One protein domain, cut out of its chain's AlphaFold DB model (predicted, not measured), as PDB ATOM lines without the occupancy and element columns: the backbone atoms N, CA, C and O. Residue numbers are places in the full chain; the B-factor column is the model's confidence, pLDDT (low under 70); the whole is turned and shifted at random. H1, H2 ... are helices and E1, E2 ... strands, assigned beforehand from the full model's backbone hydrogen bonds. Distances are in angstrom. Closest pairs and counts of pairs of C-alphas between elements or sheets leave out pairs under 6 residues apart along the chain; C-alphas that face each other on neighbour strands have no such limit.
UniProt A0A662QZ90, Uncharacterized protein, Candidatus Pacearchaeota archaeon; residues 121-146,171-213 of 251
ATOM      1  N   PHE A 121     159.538 167.405 164.746       63.94
ATOM      2  CA  PHE A 121     160.339 166.258 165.167       63.94
ATOM      3  C   PHE A 121     161.180 166.493 166.414       63.94
ATOM      4  O   PHE A 121     161.214 165.580 167.202       63.94
ATOM      5  N   CYS A 122     161.821 167.639 166.674       66.00
ATOM      6  CA  CYS A 122     162.597 167.766 167.921       66.00
ATOM      7  C   CYS A 122     162.484 169.159 168.561       66.00
ATOM      8  O   CYS A 122     162.410 170.171 167.855       66.00
ATOM      9  N   GLY A 123     162.568 169.221 169.889       65.31
ATOM     10  CA  GLY A 123     162.702 170.428 170.702       65.31
ATOM     11  C   GLY A 123     161.430 170.877 171.420       65.31
ATOM     12  O   GLY A 123     161.379 172.018 171.887       65.31
ATOM     13  N   ASP A 124     160.404 170.029 171.504       78.56
ATOM     14  CA  ASP A 124     159.185 170.303 172.272       78.56
ATOM     15  C   ASP A 124     159.237 169.733 173.712       78.56
ATOM     16  O   ASP A 124     158.363 170.028 174.535       78.56
ATOM     17  N   GLY A 125     160.301 168.986 174.041       77.88
ATOM     18  CA  GLY A 125     160.531 168.367 175.341       77.88
ATOM     19  C   GLY A 125     159.813 167.032 175.555       77.88
ATOM     20  O   GLY A 125     159.820 166.538 176.688       77.88
ATOM     21  N   THR A 126     159.195 166.457 174.522       78.94
ATOM     22  CA  THR A 126     158.477 165.178 174.564       78.94
ATOM     23  C   THR A 126     159.021 164.246 173.491       78.94
ATOM     24  O   THR A 126     159.268 164.680 172.387       78.94
ATOM     25  N   CYS A 127     159.192 162.959 173.805       78.62
ATOM     26  CA  CYS A 127     159.507 161.950 172.791       78.62
ATOM     27  C   CYS A 127     158.209 161.398 172.194       78.62
ATOM     28  O   CYS A 127     157.597 160.498 172.785       78.62
ATOM     29  N   ASP A 128     157.763 161.969 171.077       78.69
ATOM     30  CA  ASP A 128     156.534 161.552 170.395       78.69
ATOM     31  C   ASP A 128     156.686 160.218 169.639       78.69
ATOM     32  O   ASP A 128     157.779 159.694 169.442       78.69
ATOM     33  N   ALA A 129     155.563 159.616 169.227       65.31
ATOM     34  CA  ALA A 129     155.543 158.276 168.621       65.31
ATOM     35  C   ALA A 129     156.307 158.176 167.287       65.31
ATOM     36  O   ALA A 129     156.737 157.082 166.912       65.31
ATOM     37  N   ASP A 130     156.469 159.305 166.597       64.88
ATOM     38  CA  ASP A 130     157.232 159.413 165.353       64.88
ATOM     39  C   ASP A 130     158.688 159.865 165.602       64.88
ATOM     40  O   ASP A 130     159.510 159.903 164.683       64.88
ATOM     41  N   GLU A 131     159.051 160.131 166.858       75.12
ATOM     42  CA  GLU A 131     160.407 160.453 167.276       75.12
ATOM     43  C   GLU A 131     161.141 159.214 167.795       75.12
ATOM     44  O   GLU A 131     160.579 158.253 168.319       75.12
ATOM     45  N   ASN A 132     162.461 159.223 167.658       70.75
ATOM     46  CA  ASN A 132     163.302 158.248 168.333       70.75
ATOM     47  C   ASN A 132     164.660 158.860 168.658       70.75
ATOM     48  O   ASN A 132     165.053 159.884 168.099       70.75
ATOM     49  N   CYS A 133     165.423 158.182 169.512       74.75
ATOM     50  CA  CYS A 133     166.746 158.621 169.959       74.75
ATOM     51  C   CYS A 133     167.754 158.905 168.822       74.75
ATOM     52  O   CYS A 133     168.766 159.561 169.059       74.75
ATOM     53  N   SER A 134     167.524 158.400 167.598       65.50
ATOM     54  CA  SER A 134     168.393 158.648 166.435       65.50
ATOM     55  C   SER A 134     168.016 159.921 165.675       65.50
ATOM     56  O   SER A 134     168.870 160.482 164.993       65.50
ATOM     57  N   ILE A 135     166.759 160.358 165.781       68.69
ATOM     58  CA  ILE A 135     166.232 161.559 165.122       68.69
ATOM     59  C   ILE A 135     166.266 162.736 166.108       68.69
ATOM     60  O   ILE A 135     166.756 163.804 165.755       68.69
ATOM     61  N   CYS A 136     165.846 162.515 167.358       70.75
ATOM     62  CA  CYS A 136     165.661 163.558 168.371       70.75
ATOM     63  C   CYS A 136     166.220 163.131 169.731       70.75
ATOM     64  O   CYS A 136     165.479 162.897 170.684       70.75
ATOM     65  N   PRO A 137     167.554 163.009 169.860       75.75
ATOM     66  CA  PRO A 137     168.186 162.581 171.108       75.75
ATOM     67  C   PRO A 137     168.001 163.572 172.264       75.75
ATOM     68  O   PRO A 137     168.246 163.216 173.415       75.75
ATOM     69  N   GLU A 138     167.623 164.816 171.961       78.75
ATOM     70  CA  GLU A 138     167.368 165.853 172.961       78.75
ATOM     71  C   GLU A 138     166.052 165.601 173.713       78.75
ATOM     72  O   GLU A 138     166.034 165.750 174.935       78.75
ATOM     73  N   ASP A 139     165.018 165.098 173.028       80.75
ATOM     74  CA  ASP A 139     163.709 164.785 173.621       80.75
ATOM     75  C   ASP A 139     163.557 163.286 173.965       80.75
ATOM     76  O   ASP A 139     163.078 162.932 175.044       80.75
ATOM     77  N   CYS A 140     164.058 162.383 173.110       80.44
ATOM     78  CA  CYS A 140     163.993 160.921 173.281       80.44
ATOM     79  C   CYS A 140     165.170 160.293 174.041       80.44
ATOM     80  O   CYS A 140     165.156 159.094 174.334       80.44
ATOM     81  N   GLY A 141     166.199 161.077 174.364       81.00
ATOM     82  CA  GLY A 141     167.414 160.594 175.017       81.00
ATOM     83  C   GLY A 141     168.387 159.868 174.076       81.00
ATOM     84  O   GLY A 141     168.148 159.697 172.883       81.00
ATOM     85  N   ALA A 142     169.538 159.452 174.613       79.56
ATOM     86  CA  ALA A 142     170.585 158.786 173.836       79.56
ATOM     87  C   ALA A 142     170.213 157.337 173.485       79.56
ATOM     88  O   ALA A 142     169.720 156.599 174.337       79.56
ATOM     89  N   CYS A 143     170.529 156.896 172.263       75.12
ATOM     90  CA  CYS A 143     170.330 155.502 171.880       75.12
ATOM     91  C   CYS A 143     171.244 154.570 172.681       75.12
ATOM     92  O   CYS A 143     172.471 154.629 172.568       75.12
ATOM     93  N   SER A 144     170.652 153.662 173.454       70.25
ATOM     94  CA  SER A 144     171.374 152.537 174.038       70.25
ATOM     95  C   SER A 144     171.700 151.506 172.958       70.25
ATOM     96  O   SER A 144     170.827 151.049 172.229       70.25
ATOM     97  N   LEU A 145     172.958 151.059 172.896       58.31
ATOM     98  CA  LEU A 145     173.385 149.897 172.096       58.31
ATOM     99  C   LEU A 145     172.880 148.557 172.675       58.31
ATOM    100  O   LEU A 145     173.448 147.507 172.402       58.31
ATOM    101  N   ALA A 146     171.855 148.593 173.521       49.94
ATOM    102  CA  ALA A 146     171.363 147.465 174.295       49.94
ATOM    103  C   ALA A 146     169.863 147.256 174.063       49.94
ATOM    104  O   ALA A 146     169.127 147.052 175.013       49.94
ATOM    105  N   LEU A 171     171.903 157.930 160.670       70.06
ATOM    106  CA  LEU A 171     171.918 159.352 160.353       70.06
ATOM    107  C   LEU A 171     173.081 159.997 161.110       70.06
ATOM    108  O   LEU A 171     173.124 159.958 162.344       70.06
ATOM    109  N   SER A 172     174.031 160.563 160.365       74.69
ATOM    110  CA  SER A 172     175.170 161.261 160.954       74.69
ATOM    111  C   SER A 172     174.708 162.484 161.741       74.69
ATOM    112  O   SER A 172     173.966 163.322 161.230       74.69
ATOM    113  N   ASN A 173     175.192 162.608 162.974       75.75
ATOM    114  CA  ASN A 173     174.953 163.753 163.844       75.75
ATOM    115  C   ASN A 173     176.224 164.601 163.898       75.75
ATOM    116  O   ASN A 173     177.121 164.387 164.718       75.75
ATOM    117  N   TRP A 174     176.337 165.533 162.956       81.81
ATOM    118  CA  TRP A 174     177.549 166.319 162.789       81.81
ATOM    119  C   TRP A 174     177.697 167.396 163.856       81.81
ATOM    120  O   TRP A 174     176.864 168.288 164.005       81.81
ATOM    121  N   ARG A 175     178.838 167.373 164.542       83.69
ATOM    122  CA  ARG A 175     179.302 168.460 165.400       83.69
ATOM    123  C   ARG A 175     180.529 169.096 164.777       83.69
ATOM    124  O   ARG A 175     181.539 168.431 164.553       83.69
ATOM    125  N   CYS A 176     180.438 170.391 164.505       90.00
ATOM    126  CA  CYS A 176     181.525 171.168 163.930       90.00
ATOM    127  C   CYS A 176     182.180 172.077 164.967       90.00
ATOM    128  O   CYS A 176     181.517 172.596 165.863       90.00
ATOM    129  N   SER A 177     183.484 172.298 164.822       92.19
ATOM    130  CA  SER A 177     184.167 173.401 165.489       92.19
ATOM    131  C   SER A 177     183.711 174.746 164.922       92.19
ATOM    132  O   SER A 177     183.214 174.823 163.796       92.19
ATOM    133  N   GLU A 178     184.005 175.815 165.655       93.00
ATOM    134  CA  GLU A 178     183.998 177.165 165.093       93.00
ATOM    135  C   GLU A 178     184.921 177.255 163.869       93.00
ATOM    136  O   GLU A 178     185.906 176.510 163.747       93.00
ATOM    137  N   TRP A 179     184.599 178.181 162.965       91.06
ATOM    138  CA  TRP A 179     185.461 178.518 161.838       91.06
ATOM    139  C   TRP A 179     186.788 179.104 162.325       91.06
ATOM    140  O   TRP A 179     186.832 179.936 163.233       91.06
ATOM    141  N   SER A 180     187.890 178.682 161.707       90.88
ATOM    142  CA  SER A 180     189.200 179.274 161.955       90.88
ATOM    143  C   SER A 180     189.262 180.725 161.450       90.88
ATOM    144  O   SER A 180     188.490 181.119 160.571       90.88
ATOM    145  N   PRO A 181     190.180 181.553 161.982       89.62
ATOM    146  CA  PRO A 181     190.409 182.888 161.446       89.62
ATOM    147  C   PRO A 181     190.798 182.831 159.969       89.62
ATOM    148  O   PRO A 181     191.598 181.987 159.563       89.62
ATOM    149  N   CYS A 182     190.295 183.786 159.187       85.75
ATOM    150  CA  CYS A 182     190.598 183.889 157.765       85.75
ATOM    151  C   CYS A 182     192.109 184.044 157.523       85.75
ATOM    152  O   CYS A 182     192.675 185.115 157.751       85.75
ATOM    153  N   THR A 183     192.766 182.980 157.058       81.69
ATOM    154  CA  THR A 183     194.219 182.941 156.849       81.69
ATOM    155  C   THR A 183     194.499 182.523 155.413       81.69
ATOM    156  O   THR A 183     194.084 181.454 154.982       81.69
ATOM    157  N   GLY A 184     195.177 183.375 154.641       76.81
ATOM    158  CA  GLY A 184     195.414 183.102 153.218       76.81
ATOM    159  C   GLY A 184     194.130 183.052 152.380       76.81
ATOM    160  O   GLY A 184     194.081 182.328 151.393       76.81
ATOM    161  N   GLY A 185     193.088 183.789 152.790       77.50
ATOM    162  CA  GLY A 185     191.790 183.819 152.107       77.50
ATOM    163  C   GLY A 185     190.926 182.578 152.334       77.50
ATOM    164  O   GLY A 185     189.925 182.413 151.644       77.50
ATOM    165  N   ILE A 186     191.302 181.704 153.274       80.06
ATOM    166  CA  ILE A 186     190.587 180.467 153.588       80.06
ATOM    167  C   ILE A 186     190.303 180.402 155.089       80.06
ATOM    168  O   ILE A 186     191.164 180.725 155.912       80.06
ATOM    169  N   MET A 187     189.091 179.976 155.438       88.62
ATOM    170  CA  MET A 187     188.723 179.529 156.776       88.62
ATOM    171  C   MET A 187     188.355 178.046 156.745       88.62
ATOM    172  O   MET A 187     187.839 177.510 155.763       88.62
ATOM    173  N   THR A 188     188.672 177.366 157.835       90.88
ATOM    174  CA  THR A 188     188.521 175.918 157.980       90.88
ATOM    175  C   THR A 188     187.845 175.588 159.299       90.88
ATOM    176  O   THR A 188     188.078 176.255 160.304       90.88
ATOM    177  N   ARG A 189     187.023 174.545 159.312       93.69
ATOM    178  CA  ARG A 189     186.460 173.952 160.530       93.69
ATOM    179  C   ARG A 189     186.612 172.439 160.469       93.69
ATOM    180  O   ARG A 189     186.887 171.889 159.408       93.69
ATOM    181  N   LYS A 190     186.467 171.768 161.609       92.06
ATOM    182  CA  LYS A 190     186.446 170.302 161.677       92.06
ATOM    183  C   LYS A 190     185.089 169.836 162.150       92.06
ATOM    184  O   LYS A 190     184.619 170.312 163.178       92.06
ATOM    185  N   CYS A 191     184.513 168.889 161.437       90.81
ATOM    186  CA  CYS A 191     183.220 168.300 161.698       90.81
ATOM    187  C   CYS A 191     183.388 166.799 161.914       90.81
ATOM    188  O   CYS A 191     184.023 166.100 161.123       90.81
ATOM    189  N   TYR A 192     182.841 166.307 163.020       86.56
ATOM    190  CA  TYR A 192     182.856 164.896 163.381       86.56
ATOM    191  C   TYR A 192     181.432 164.416 163.626       86.56
ATOM    192  O   TYR A 192     180.599 165.152 164.150       86.56
ATOM    193  N   ASP A 193     181.166 163.184 163.218       83.75
ATOM    194  CA  ASP A 193     179.892 162.525 163.462       83.75
ATOM    195  C   ASP A 193     179.899 161.925 164.870       83.75
ATOM    196  O   ASP A 193     180.711 161.046 165.162       83.75
ATOM    197  N   THR A 194     179.016 162.396 165.752       78.06
ATOM    198  CA  THR A 194     178.888 161.852 167.114       78.06
ATOM    199  C   THR A 194     178.154 160.519 167.167       78.06
ATOM    200  O   THR A 194     178.230 159.836 168.184       78.06
ATOM    201  N   ASN A 195     177.455 160.149 166.094       73.25
ATOM    202  CA  ASN A 195     176.792 158.854 165.969       73.25
ATOM    203  C   ASN A 195     177.717 157.794 165.350       73.25
ATOM    204  O   ASN A 195     177.323 156.633 165.256       73.25
ATOM    205  N   ASN A 196     178.950 158.168 164.971       76.06
ATOM    206  CA  ASN A 196     179.967 157.274 164.415       76.06
ATOM    207  C   ASN A 196     179.443 156.406 163.255       76.06
ATOM    208  O   ASN A 196     179.785 155.226 163.153       76.06
ATOM    209  N   CYS A 197     178.622 156.980 162.375       76.69
ATOM    210  CA  CYS A 197     178.125 156.264 161.215       76.69
ATOM    211  C   CYS A 197     179.283 155.901 160.275       76.69
ATOM    212  O   CYS A 197     180.198 156.695 160.045       76.69
ATOM    213  N   GLU A 198     179.247 154.686 159.720       73.88
ATOM    214  CA  GLU A 198     180.249 154.229 158.745       73.88
ATOM    215  C   GLU A 198     180.219 155.081 157.467       73.88
ATOM    216  O   GLU A 198     181.251 155.355 156.856       73.88
ATOM    217  N   GLU A 199     179.023 155.530 157.093       71.31
ATOM    218  CA  GLU A 199     178.763 156.348 155.918       71.31
ATOM    219  C   GLU A 199     178.600 157.821 156.329       71.31
ATOM    220  O   GLU A 199     177.739 158.157 157.139       71.31
ATOM    221  N   GLN A 200     179.421 158.714 155.770       70.00
ATOM    222  CA  GLN A 200     179.466 160.141 156.134       70.00
ATOM    223  C   GLN A 200     178.458 160.983 155.335       70.00
ATOM    224  O   GLN A 200     178.829 161.823 154.511       70.00
ATOM    225  N   TYR A 201     177.168 160.748 155.549       69.94
ATOM    226  CA  TYR A 201     176.105 161.493 154.869       69.94
ATOM    227  C   TYR A 201     175.965 162.924 155.398       69.94
ATOM    228  O   TYR A 201     176.157 163.144 156.585       69.94
ATOM    229  N   ASN A 202     175.603 163.895 154.545       69.50
ATOM    230  CA  ASN A 202     175.403 165.309 154.923       69.50
ATOM    231  C   ASN A 202     176.582 165.945 155.664       69.50
ATOM    232  O   ASN A 202     176.383 166.807 156.514       69.50
ATOM    233  N   LYS A 203     177.816 165.520 155.360       82.06
ATOM    234  CA  LYS A 203     178.994 166.094 156.000       82.06
ATOM    235  C   LYS A 203     179.050 167.605 155.739       82.06
ATOM    236  O   LYS A 203     179.178 168.003 154.578       82.06
ATOM    237  N   PRO A 204     179.015 168.434 156.797       84.50
ATOM    238  CA  PRO A 204     179.179 169.872 156.688       84.50
ATOM    239  C   PRO A 204     180.463 170.225 155.945       84.50
ATOM    240  O   PRO A 204     181.504 169.590 156.141       84.50
ATOM    241  N   ILE A 205     180.422 171.277 155.129       82.00
ATOM    242  CA  ILE A 205     181.631 171.768 154.461       82.00
ATOM    243  C   ILE A 205     182.659 172.216 155.505       82.00
ATOM    244  O   ILE A 205     182.340 172.947 156.443       82.00
ATOM    245  N   GLU A 206     183.903 171.774 155.346       91.06
ATOM    246  CA  GLU A 206     184.993 172.025 156.305       91.06
ATOM    247  C   GLU A 206     185.961 173.118 155.843       91.06
ATOM    248  O   GLU A 206     186.859 173.518 156.585       91.06
ATOM    249  N   MET A 207     185.780 173.622 154.623       83.12
ATOM    250  CA  MET A 207     186.626 174.644 154.025       83.12
ATOM    251  C   MET A 207     185.784 175.589 153.181       83.12
ATOM    252  O   MET A 207     185.082 175.163 152.268       83.12
ATOM    253  N   VAL A 208     185.902 176.878 153.466       84.31
ATOM    254  CA  VAL A 208     185.317 177.955 152.667       84.31
ATOM    255  C   VAL A 208     186.337 179.075 152.571       84.31
ATOM    256  O   VAL A 208     187.160 179.255 153.470       84.31
ATOM    257  N   GLY A 209     186.332 179.825 151.477       77.38
ATOM    258  CA  GLY A 209     187.165 181.017 151.429       77.38
ATOM    259  C   GLY A 209     186.461 182.221 152.040       77.38
ATOM    260  O   GLY A 209     185.257 182.234 152.299       77.38
ATOM    261  N   CYS A 210     187.266 183.226 152.334       78.56
ATOM    262  CA  CYS A 210     186.891 184.406 153.084       78.56
ATOM    263  C   CYS A 210     187.668 185.604 152.543       78.56
ATOM    264  O   CYS A 210     188.821 185.497 152.119       78.56
ATOM    265  N   GLU A 211     187.037 186.771 152.560       69.81
ATOM    266  CA  GLU A 211     187.698 188.003 152.154       69.81
ATOM    267  C   GLU A 211     188.563 188.507 153.310       69.81
ATOM    268  O   GLU A 211     188.068 188.963 154.341       69.81
ATOM    269  N   THR A 212     189.886 188.432 153.164       59.72
ATOM    270  CA  THR A 212     190.773 189.148 154.087       59.72
ATOM    271  C   THR A 212     190.638 190.656 153.836       59.72
ATOM    272  O   THR A 212     190.721 191.061 152.671       59.72
ATOM    273  N   PRO A 213     190.556 191.519 154.868       56.03
ATOM    274  CA  PRO A 213     190.461 192.979 154.717       56.03
ATOM    275  C   PRO A 213     191.700 193.661 154.088       56.03
ATOM    276  O   PRO A 213     191.835 194.882 154.134       56.03
TER     277      PRO A 213
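AT A GLANCE: This is residues 121 to 146 and 171 to 213 of the 251 residues of an uncharacterized protein of Candidatus Pacearchaeota archaeon (UniProt A0A662QZ90). What is the shape? With little regular structure, residues 121 to 146, loops and H1, form a small lobe at one end of a narrow ribbon, where E1 pairs with E3 and E2 with E4. What builds it? The 69 printed residues include H1, E1, E2, E3, E4, in that order, 16 residues, class mixed; both sheets are antiparallel. It spans 51 by 28 by 14 A, only just loose, close to extended, radius of gyration of the C-alphas 16.4 A.

HOW THE PARTS SIT: Which strands pair? E1, residues 174 to 176, and E3, 191 to 193, are antiparallel; N 175 and O 192, 2.9 A, are within hydrogen-bond range. E2, 186 to 188, and E4, 207 to 209, are antiparallel; N 187 and O 208 are 2.8 A apart. And H1? H1, residues 137 to 140, is apart from E3 and too short for O i to N i+4 pairs.

IN THESE COORDINATES: Where does H1 begin? C-alpha 137 is at (168.186, 162.581, 171.108). Where does E4, 6.9 A long, end? C-alpha 209 is at (187.165, 181.017, 151.429).

THE WHOLE: Any cut? Residues 147 to 170 are not printed; C-alphas 146 and 171 are 18.3 A apart. Low confidence? 14 residues are under 70. Long link? E3 to E4.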